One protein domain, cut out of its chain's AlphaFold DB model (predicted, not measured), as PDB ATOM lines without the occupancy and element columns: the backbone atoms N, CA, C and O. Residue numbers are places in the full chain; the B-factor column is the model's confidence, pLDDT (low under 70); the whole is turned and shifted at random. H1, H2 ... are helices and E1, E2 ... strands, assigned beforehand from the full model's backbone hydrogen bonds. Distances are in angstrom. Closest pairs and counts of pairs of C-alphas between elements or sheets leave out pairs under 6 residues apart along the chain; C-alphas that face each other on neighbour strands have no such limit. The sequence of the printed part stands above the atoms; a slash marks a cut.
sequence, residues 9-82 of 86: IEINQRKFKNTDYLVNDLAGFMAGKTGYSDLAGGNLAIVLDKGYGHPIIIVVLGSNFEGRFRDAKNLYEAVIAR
ATOM      1  N   ILE A   9     320.122 337.442 154.942       93.69
ATOM      2  CA  ILE A   9     320.343 336.824 156.254       93.69
ATOM      3  C   ILE A   9     320.671 335.344 156.076       93.69
ATOM      4  O   ILE A   9     320.100 334.670 155.215       93.69
ATOM      5  N   GLU A  10     321.559 334.820 156.915       94.25
ATOM      6  CA  GLU A  10     321.871 333.394 156.963       94.25
ATOM      7  C   GLU A  10     321.321 332.775 158.253       94.25
ATOM      8  O   GLU A  10     321.620 333.232 159.355       94.25
ATOM      9  N   ILE A  11     320.502 331.732 158.119       94.19
ATOM     10  CA  ILE A  11     319.923 330.991 159.245       94.19
ATOM     11  C   ILE A  11     320.129 329.502 158.980       94.19
ATOM     12  O   ILE A  11     319.665 328.987 157.964       94.19
ATOM     13  N   ASN A  12     320.797 328.795 159.897       94.50
ATOM     14  CA  ASN A  12     321.071 327.354 159.786       94.50
ATOM     15  C   ASN A  12     321.691 326.962 158.429       94.50
ATOM     16  O   ASN A  12     321.196 326.052 157.763       94.50
ATOM     17  N   GLN A  13     322.738 327.679 157.998       94.19
ATOM     18  CA  GLN A  13     323.432 327.480 156.712       94.19
ATOM     19  C   GLN A  13     322.565 327.725 155.461       94.19
ATOM     20  O   GLN A  13     322.936 327.342 154.351       94.19
ATOM     21  N   ARG A  14     321.391 328.353 155.612       95.38
ATOM     22  CA  ARG A  14     320.531 328.765 154.497       95.38
ATOM     23  C   ARG A  14     320.526 330.276 154.373       95.38
ATOM     24  O   ARG A  14     320.285 330.974 155.354       95.38
ATOM     25  N   LYS A  15     320.728 330.757 153.151       94.69
ATOM     26  CA  LYS A  15     320.682 332.177 152.802       94.69
ATOM     27  C   LYS A  15     319.279 332.575 152.369       94.69
ATOM     28  O   LYS A  15     318.664 331.908 151.535       94.69
ATOM     29  N   PHE A  16     318.794 333.675 152.920       93.88
ATOM     30  CA  PHE A  16     317.518 334.281 152.581       93.88
ATOM     31  C   PHE A  16     317.793 335.684 152.076       93.88
ATOM     32  O   PHE A  16     318.223 336.551 152.834       93.88
ATOM     33  N   LYS A  17     317.543 335.891 150.787       94.31
ATOM     34  CA  LYS A  17     317.756 337.176 150.136       94.31
ATOM     35  C   LYS A  17     316.487 338.015 150.187       94.31
ATOM     36  O   LYS A  17     315.396 337.535 149.867       94.31
ATOM     37  N   ASN A  18     316.640 339.276 150.556       94.56
ATOM     38  CA  ASN A  18     315.581 340.254 150.471       94.56
ATOM     39  C   ASN A  18     315.249 340.524 148.999       94.56
ATOM     40  O   ASN A  18     316.122 340.706 148.153       94.56
ATOM     41  N   THR A  19     313.958 340.513 148.684       95.00
ATOM     42  CA  THR A  19     313.479 340.829 147.331       95.00
ATOM     43  C   THR A  19     313.322 342.328 147.115       95.00
ATOM     44  O   THR A  19     313.148 342.758 145.977       95.00
ATOM     45  N   ASP A  20     313.372 343.115 148.191       95.56
ATOM     46  CA  ASP A  20     313.514 344.557 148.124       95.56
ATOM     47  C   ASP A  20     314.987 344.937 147.991       95.56
ATOM     48  O   ASP A  20     315.732 344.920 148.967       95.56
ATOM     49  N   TYR A  21     315.416 345.262 146.771       94.31
ATOM     50  CA  TYR A  21     316.797 345.671 146.520       94.31
ATOM     51  C   TYR A  21     317.090 347.115 146.949       94.31
ATOM     52  O   TYR A  21     318.257 347.490 147.017       94.31
ATOM     53  N   LEU A  22     316.070 347.908 147.302       94.94
ATOM     54  CA  LEU A  22     316.266 349.274 147.796       94.94
ATOM     55  C   LEU A  22     316.844 349.321 149.216       94.94
ATOM     56  O   LEU A  22     317.308 350.374 149.648       94.94
ATOM     57  N   VAL A  23     316.861 348.188 149.924       94.81
ATOM     58  CA  VAL A  23     317.445 348.048 151.268       94.81
ATOM     59  C   VAL A  23     318.884 348.575 151.359       94.81
ATOM     60  O   VAL A  23     319.261 349.136 152.384       94.81
ATOM     61  N   ASN A  24     319.661 348.456 150.277       92.06
ATOM     62  CA  ASN A  24     321.050 348.920 150.205       92.06
ATOM     63  C   ASN A  24     321.196 350.330 149.603       92.06
ATOM     64  O   ASN A  24     322.266 350.929 149.707       92.06
ATOM     65  N   ASP A  25     320.137 350.863 148.991       93.12
ATOM     66  CA  ASP A  25     320.169 352.124 148.241       93.12
ATOM     67  C   ASP A  25     319.637 353.311 149.055       93.12
ATOM     68  O   ASP A  25     319.978 354.463 148.773       93.12
ATOM     69  N   LEU A  26     318.762 353.058 150.035       93.31
ATOM     70  CA  LEU A  26     318.050 354.106 150.765       93.31
ATOM     71  C   LEU A  26     318.652 354.320 152.155       93.31
ATOM     72  O   LEU A  26     318.632 353.438 153.015       93.31
ATOM     73  N   ALA A  27     319.152 355.530 152.407       92.06
ATOM     74  CA  ALA A  27     319.644 355.892 153.728       92.06
ATOM     75  C   ALA A  27     318.496 355.870 154.751       92.06
ATOM     76  O   ALA A  27     317.372 356.283 154.464       92.06
ATOM     77  N   GLY A  28     318.789 355.377 155.955       92.31
ATOM     78  CA  GLY A  28     317.797 355.279 157.024       92.31
ATOM     79  C   GLY A  28     316.772 354.158 156.840       92.31
ATOM     80  O   GLY A  28     315.798 354.125 157.586       92.31
ATOM     81  N   PHE A  29     316.959 353.232 155.891       94.44
ATOM     82  CA  PHE A  29     316.071 352.083 155.713       94.44
ATOM     83  C   PHE A  29     315.983 351.224 156.981       94.44
ATOM     84  O   PHE A  29     316.989 350.816 157.567       94.44
ATOM     85  N   MET A  30     314.752 350.941 157.404       94.19
ATOM     86  CA  MET A  30     314.460 350.163 158.608       94.19
ATOM     87  C   MET A  30     313.798 348.829 158.281       94.19
ATOM     88  O   MET A  30     314.114 347.817 158.905       94.19
ATOM     89  N   ALA A  31     312.863 348.820 157.331       95.06
ATOM     90  CA  ALA A  31     312.138 347.626 156.925       95.06
ATOM     91  C   ALA A  31     311.480 347.821 155.558       95.06
ATOM     92  O   ALA A  31     311.115 348.938 155.196       95.06
ATOM     93  N   GLY A  32     311.239 346.720 154.850       95.12
ATOM     94  CA  GLY A  32     310.477 346.737 153.610       95.12
ATOM     95  C   GLY A  32     309.817 345.403 153.304       95.12
ATOM     96  O   GLY A  32     310.230 344.346 153.791       95.12
ATOM     97  N   LYS A  33     308.754 345.455 152.501       96.06
ATOM     98  CA  LYS A  33     308.080 344.268 151.983       96.06
ATOM     99  C   LYS A  33     307.545 344.505 150.576       96.06
ATOM    100  O   LYS A  33     306.748 345.407 150.332       96.06
ATOM    101  N   THR A  34     307.935 343.612 149.676       97.50
ATOM    102  CA  THR A  34     307.419 343.502 148.308       97.50
ATOM    103  C   THR A  34     306.149 342.648 148.246       97.50
ATOM    104  O   THR A  34     305.972 341.707 149.032       97.50
ATOM    105  N   GLY A  35     305.294 342.926 147.265       97.88
ATOM    106  CA  GLY A  35     304.176 342.075 146.869       97.88
ATOM    107  C   GLY A  35     303.912 342.193 145.371       97.88
ATOM    108  O   GLY A  35     304.082 343.265 144.797       97.88
ATOM    109  N   TYR A  36     303.515 341.096 144.732       98.31
ATOM    110  CA  TYR A  36     303.095 341.103 143.335       98.31
ATOM    111  C   TYR A  36     302.045 340.020 143.088       98.31
ATOM    112  O   TYR A  36     302.200 338.894 143.562       98.31
ATOM    113  N   SER A  37     301.004 340.355 142.335       97.94
ATOM    114  CA  SER A  37     300.099 339.392 141.703       97.94
ATOM    115  C   SER A  37     299.508 340.004 140.439       97.94
ATOM    116  O   SER A  37     299.472 341.226 140.307       97.94
ATOM    117  N   ASP A  38     298.994 339.175 139.532       97.12
ATOM    118  CA  ASP A  38     298.415 339.671 138.277       97.12
ATOM    119  C   ASP A  38     297.204 340.590 138.508       97.12
ATOM    120  O   ASP A  38     296.977 341.519 137.739       97.12
ATOM    121  N   LEU A  39     296.454 340.377 139.598       97.94
ATOM    122  CA  LEU A  39     295.299 341.207 139.954       97.94
ATOM    123  C   LEU A  39     295.689 342.502 140.686       97.94
ATOM    124  O   LEU A  39     294.999 343.507 140.547       97.94
ATOM    125  N   ALA A  40     296.755 342.478 141.492       97.38
ATOM    126  CA  ALA A  40     297.138 343.607 142.345       97.38
ATOM    127  C   ALA A  40     298.273 344.467 141.767       97.38
ATOM    128  O   ALA A  40     298.531 345.548 142.291       97.38
ATOM    129  N   GLY A  41     298.972 343.990 140.734       98.31
ATOM    130  CA  GLY A  41     300.200 344.608 140.243       98.31
ATOM    131  C   GLY A  41     301.348 344.521 141.254       98.31
ATOM    132  O   GLY A  41     301.356 343.682 142.157       98.31
ATOM    133  N   GLY A  42     302.349 345.381 141.079       98.31
ATOM    134  CA  GLY A  42     303.521 345.514 141.939       98.31
ATOM    135  C   GLY A  42     303.294 346.475 143.099       98.31
ATOM    136  O   GLY A  42     303.039 347.661 142.897       98.31
ATOM    137  N   ASN A  43     303.479 345.954 144.310       98.62
ATOM    138  CA  ASN A  43     303.298 346.659 145.571       98.62
ATOM    139  C   ASN A  43     304.600 346.666 146.375       98.62
ATOM    140  O   ASN A  43     305.335 345.672 146.410       98.62
ATOM    141  N   LEU A  44     304.867 347.772 147.058       98.38
ATOM    142  CA  LEU A  44     306.028 347.925 147.924       98.38
ATOM    143  C   LEU A  44     305.680 348.837 149.100       98.38
ATOM    144  O   LEU A  44     305.195 349.945 148.898       98.38
ATOM    145  N   ALA A  45     305.945 348.372 150.318       98.00
ATOM    146  CA  ALA A  45     305.911 349.196 151.519       98.00
ATOM    147  C   ALA A  45     307.309 349.242 152.135       98.00
ATOM    148  O   ALA A  45     307.906 348.184 152.341       98.00
ATOM    149  N   ILE A  46     307.807 350.441 152.439       96.69
ATOM    150  CA  ILE A  46     309.105 350.662 153.087       96.69
ATOM    151  C   ILE A  46     308.969 351.627 154.265       96.69
ATOM    152  O   ILE A  46     308.160 352.557 154.235       96.69
ATOM    153  N   VAL A  47     309.772 351.394 155.299       95.62
ATOM    154  CA  VAL A  47     309.891 352.220 156.501       95.62
ATOM    155  C   VAL A  47     311.313 352.753 156.573       95.62
ATOM    156  O   VAL A  47     312.276 351.990 156.462       95.62
ATOM    157  N   LEU A  48     311.430 354.059 156.766       93.56
ATOM    158  CA  LEU A  48     312.681 354.806 156.781       93.56
ATOM    159  C   LEU A  48     312.712 355.724 158.006       93.56
ATOM    160  O   LEU A  48     311.664 356.192 158.443       93.56
ATOM    161  N   ASP A  49     313.898 356.048 158.505       92.31
ATOM    162  CA  ASP A  49     314.122 357.169 159.421       92.31
ATOM    163  C   ASP A  49     314.898 358.266 158.680       92.31
ATOM    164  O   ASP A  49     316.030 358.048 158.244       92.31
ATOM    165  N   LYS A  50     314.296 359.453 158.525       88.56
ATOM    166  CA  LYS A  50     314.946 360.614 157.882       88.56
ATOM    167  C   LYS A  50     316.035 361.248 158.771       88.56
ATOM    168  O   LYS A  50     316.744 362.152 158.331       88.56
ATOM    169  N   GLY A  51     316.192 360.769 160.003       86.94
ATOM    170  CA  GLY A  51     317.081 361.300 161.028       86.94
ATOM    171  C   GLY A  51     316.284 361.914 162.176       86.94
ATOM    172  O   GLY A  51     315.135 362.305 162.006       86.94
ATOM    173  N   TYR A  52     316.911 362.010 163.352       87.12
ATOM    174  CA  TYR A  52     316.321 362.589 164.571       87.12
ATOM    175  C   TYR A  52     314.990 361.949 165.015       87.12
ATOM    176  O   TYR A  52     314.187 362.593 165.687       87.12
ATOM    177  N   GLY A  53     314.762 360.672 164.679       88.75
ATOM    178  CA  GLY A  53     313.536 359.966 165.048       88.75
ATOM    179  C   GLY A  53     312.323 360.448 164.255       88.75
ATOM    180  O   GLY A  53     311.223 360.535 164.803       88.75
ATOM    181  N   HIS A  54     312.516 360.770 162.974       91.06
ATOM    182  CA  HIS A  54     311.454 361.166 162.053       91.06
ATOM    183  C   HIS A  54     311.126 360.002 161.100       91.06
ATOM    184  O   HIS A  54     311.641 359.969 159.976       91.06
ATOM    185  N   PRO A  55     310.283 359.034 161.524       92.88
ATOM    186  CA  PRO A  55     309.938 357.886 160.701       92.88
ATOM    187  C   PRO A  55     309.041 358.289 159.530       92.88
ATOM    188  O   PRO A  55     308.100 359.072 159.673       92.88
ATOM    189  N   ILE A  56     309.310 357.703 158.369       94.31
ATOM    190  CA  ILE A  56     308.584 357.910 157.119       94.31
ATOM    191  C   ILE A  56     308.207 356.545 156.559       94.31
ATOM    192  O   ILE A  56     309.037 355.639 156.487       94.31
ATOM    193  N   ILE A  57     306.947 356.400 156.151       96.69
ATOM    194  CA  ILE A  57     306.436 355.185 155.520       96.69
ATOM    195  C   ILE A  57     306.024 355.535 154.096       96.69
ATOM    196  O   ILE A  57     305.211 356.435 153.886       96.69
ATOM    197  N   ILE A  58     306.579 354.817 153.122       97.62
ATOM    198  CA  ILE A  58     306.227 354.946 151.707       97.62
ATOM    199  C   ILE A  58     305.522 353.664 151.284       97.62
ATOM    200  O   ILE A  58     306.028 352.566 151.518       97.62
ATOM    201  N   VAL A  59     304.354 353.811 150.658       98.31
ATOM    202  CA  VAL A  59     303.555 352.696 150.144       98.31
ATOM    203  C   VAL A  59     303.220 352.956 148.681       98.31
ATOM    204  O   VAL A  59     302.585 353.955 148.353       98.31
ATOM    205  N   VAL A  60     303.634 352.037 147.814       98.62
ATOM    206  CA  VAL A  60     303.296 351.995 146.389       98.62
ATOM    207  C   VAL A  60     302.380 350.802 146.155       98.62
ATOM    208  O   VAL A  60     302.703 349.691 146.581       98.62
ATOM    209  N   LEU A  61     301.254 351.028 145.475       98.50
ATOM    210  CA  LEU A  61     300.283 349.996 145.117       98.50
ATOM    211  C   LEU A  61     299.971 350.052 143.619       98.50
ATOM    212  O   LEU A  61     299.893 351.141 143.054       98.50
ATOM    213  N   GLY A  62     299.748 348.895 142.993       98.31
ATOM    214  CA  GLY A  62     299.257 348.818 141.614       98.31
ATOM    215  C   GLY A  62     300.250 349.271 140.543       98.31
ATOM    216  O   GLY A  62     299.836 349.592 139.431       98.31
ATOM    217  N   SER A  63     301.551 349.308 140.850       98.38
ATOM    218  CA  SER A  63     302.585 349.569 139.840       98.38
ATOM    219  C   SER A  63     302.823 348.315 138.983       98.38
ATOM    220  O   SER A  63     302.127 347.306 139.101       98.38
ATOM    221  N   ASN A  64     303.830 348.337 138.113       97.81
ATOM    222  CA  ASN A  64     304.319 347.113 137.473       97.81
ATOM    223  C   ASN A  64     305.403 346.434 138.332       97.81
ATOM    224  O   ASN A  64     305.815 346.963 139.369       97.81
ATOM    225  N   PHE A  65     305.857 345.248 137.910       97.00
ATOM    226  CA  PHE A  65     306.818 344.452 138.674       97.00
ATOM    227  C   PHE A  65     308.076 345.262 139.042       97.00
ATOM    228  O   PHE A  65     308.382 345.387 140.221       97.00
ATOM    229  N   GLU A  66     308.752 345.899 138.088       97.00
ATOM    230  CA  GLU A  66     309.938 346.719 138.396       97.00
ATOM    231  C   GLU A  66     309.595 348.159 138.809       97.00
ATOM    232  O   GLU A  66     310.330 348.807 139.553       97.00
ATOM    233  N   GLY A  67     308.457 348.672 138.347       98.06
ATOM    234  CA  GLY A  67     307.999 350.045 138.550       98.06
ATOM    235  C   GLY A  67     307.896 350.417 140.022       98.06
ATOM    236  O   GLY A  67     308.373 351.483 140.399       98.06
ATOM    237  N   ARG A  68     307.413 349.494 140.865       98.00
ATOM    238  CA  ARG A  68     307.235 349.719 142.310       98.00
ATOM    239  C   ARG A  68     308.491 350.253 143.008       98.00
ATOM    240  O   ARG A  68     308.385 351.076 143.910       98.00
ATOM    241  N   PHE A  69     309.673 349.804 142.582       98.19
ATOM    242  CA  PHE A  69     310.942 350.213 143.179       98.19
ATOM    243  C   PHE A  69     311.347 351.614 142.732       98.19
ATOM    244  O   PHE A  69     311.756 352.438 143.545       98.19
ATOM    245  N   ARG A  70     311.176 351.909 141.441       98.06
ATOM    246  CA  ARG A  70     311.402 353.247 140.888       98.06
ATOM    247  C   ARG A  70     310.472 354.268 141.535       98.06
ATOM    248  O   ARG A  70     310.923 355.333 141.935       98.06
ATOM    249  N   ASP A  71     309.199 353.918 141.676       98.31
ATOM    250  CA  ASP A  71     308.184 354.777 142.281       98.31
ATOM    251  C   ASP A  71     308.517 355.054 143.755       98.31
ATOM    252  O   ASP A  71     308.520 356.208 144.183       98.31
ATOM    253  N   ALA A  72     308.886 354.019 144.520       97.81
ATOM    254  CA  ALA A  72     309.295 354.176 145.915       97.81
ATOM    255  C   ALA A  72     310.564 355.030 146.059       97.81
ATOM    256  O   ALA A  72     310.618 355.893 146.935       97.81
ATOM    257  N   LYS A  73     311.555 354.845 145.177       97.06
ATOM    258  CA  LYS A  73     312.778 355.657 145.159       97.06
ATOM    259  C   LYS A  73     312.486 357.123 144.833       97.06
ATOM    260  O   LYS A  73     312.968 357.999 145.542       97.06
ATOM    261  N   ASN A  74     311.637 357.395 143.844       97.06
ATOM    262  CA  ASN A  74     311.227 358.758 143.501       97.06
ATOM    263  C   ASN A  74     310.514 359.452 144.677       97.06
ATOM    264  O   ASN A  74     310.775 360.620 144.964       97.06
ATOM    265  N   LEU A  75     309.628 358.736 145.381       96.88
ATOM    266  CA  LEU A  75     308.958 359.255 146.579       96.88
ATOM    267  C   LEU A  75     309.953 359.513 147.715       96.88
ATOM    268  O   LEU A  75     309.884 360.559 148.357       96.88
ATOM    269  N   TYR A  76     310.899 358.597 147.940       95.56
ATOM    270  CA  TYR A  76     311.978 358.784 148.908       95.56
ATOM    271  C   TYR A  76     312.776 360.052 148.592       95.56
ATOM    272  O   TYR A  76     312.905 360.923 149.451       95.56
ATOM    273  N   GLU A  77     313.242 360.210 147.355       94.44
ATOM    274  CA  GLU A  77     314.016 361.376 146.927       94.44
ATOM    275  C   GLU A  77     313.221 362.675 147.106       94.44
ATOM    276  O   GLU A  77     313.743 363.639 147.664       94.44
ATOM    277  N   ALA A  78     311.936 362.687 146.740       93.44
ATOM    278  CA  ALA A  78     311.066 363.849 146.919       93.44
ATOM    279  C   ALA A  78     310.898 364.253 148.397       93.44
ATOM    280  O   ALA A  78     310.804 365.440 148.721       93.44
ATOM    281  N   VAL A  79     310.865 363.276 149.305       90.12
ATOM    282  CA  VAL A  79     310.659 363.514 150.739       90.12
ATOM    283  C   VAL A  79     311.970 363.848 151.459       90.12
ATOM    284  O   VAL A  79     311.971 364.681 152.371       90.12
ATOM    285  N   ILE A  80     313.097 363.266 151.043       84.44
ATOM    286  CA  ILE A  80     314.423 363.554 151.603       84.44
ATOM    287  C   ILE A  80     314.978 364.890 151.093       84.44
ATOM    288  O   ILE A  80     315.508 365.652 151.898       84.44
ATOM    289  N   ALA A  81     314.803 365.222 149.807       68.69
ATOM    290  CA  ALA A  81     315.293 366.473 149.214       68.69
ATOM    291  C   ALA A  81     314.637 367.729 149.806       68.69
ATOM    292  O   ALA A  81     315.209 368.821 149.747       68.69
ATOM    293  N   ARG A  82     313.453 367.592 150.415       64.75
ATOM    294  CA  ARG A  82     312.862 368.658 151.225       64.75
ATOM    295  C   ARG A  82     313.764 368.924 152.432       64.75
ATOM    296  O   ARG A  82     313.742 368.158 153.403       64.75
TER     297      ARG A  82
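This is residues 9 to 82 of the 86 residues of an uncharacterized protein of Candidatus Nomurabacteria bacterium GW2011_GWA1_37_20 (UniProt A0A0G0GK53). A small antiparallel sheet, E3, E4 and E5, has one helix, H2, packed over one face and its other face bare; the short helix H1 sits by the edge strand E3, and the little hairpin of E1 and E2 sticks out with its residues 10 to 16. The printed part has 74 residues, in the order E1, E2, H1, E3, E4, E5, H2, of mixed class. It is only just compact, close to loose, with a radius of gyration of the C-alphas of 13.4 A, and flat, spanning 40 by 33 by 15 A.

E3 is residues 29 to 37, 24.7 A long; E4 is 41 to 49, 26.8 A; E5 is 55 to 63, 23.6 A. H2, residues 67 to 80, runs 19.9 A from C-alpha 67 at (307.999, 350.045, 138.550) to C-alpha 80 at (314.423, 363.554, 151.603). H1 is residues 21 to 24. E1, residues 9 to 11, begins at C-alpha 9 (320.343, 336.824, 156.254), and E2 is residues 14 to 17.

E3, E4 and E5 form a meander, each strand the antiparallel neighbour of the one before; N 33 and O 45 are 2.9 A apart, and N 58 and O 46 are 3.0 A apart. H2 is on this sheet at a height of 8.1 A, over E5 and along it, only just, at 29 degrees on the local plane. Its closest C-alphas to E5 are Arg 68 and Val 60, 6.1 A. In H2 every O i to N i+4 pair is within hydrogen-bond range; H1 is too short for one, and its single O i to N i+3 pair is out of range. H1 only grazes the sheet with residues 21 to 23. The hairpin of E1 and E2, with N 11 and O 14 at 2.9 A, is apart from E3, E4, E5 and H2.

The C-alphas of Asn 12 and Arg 82, the two farthest apart, are 43.0 A apart. The printed part has no cut, and its links are tight. Residues 81 to 82 have pLDDT under 70.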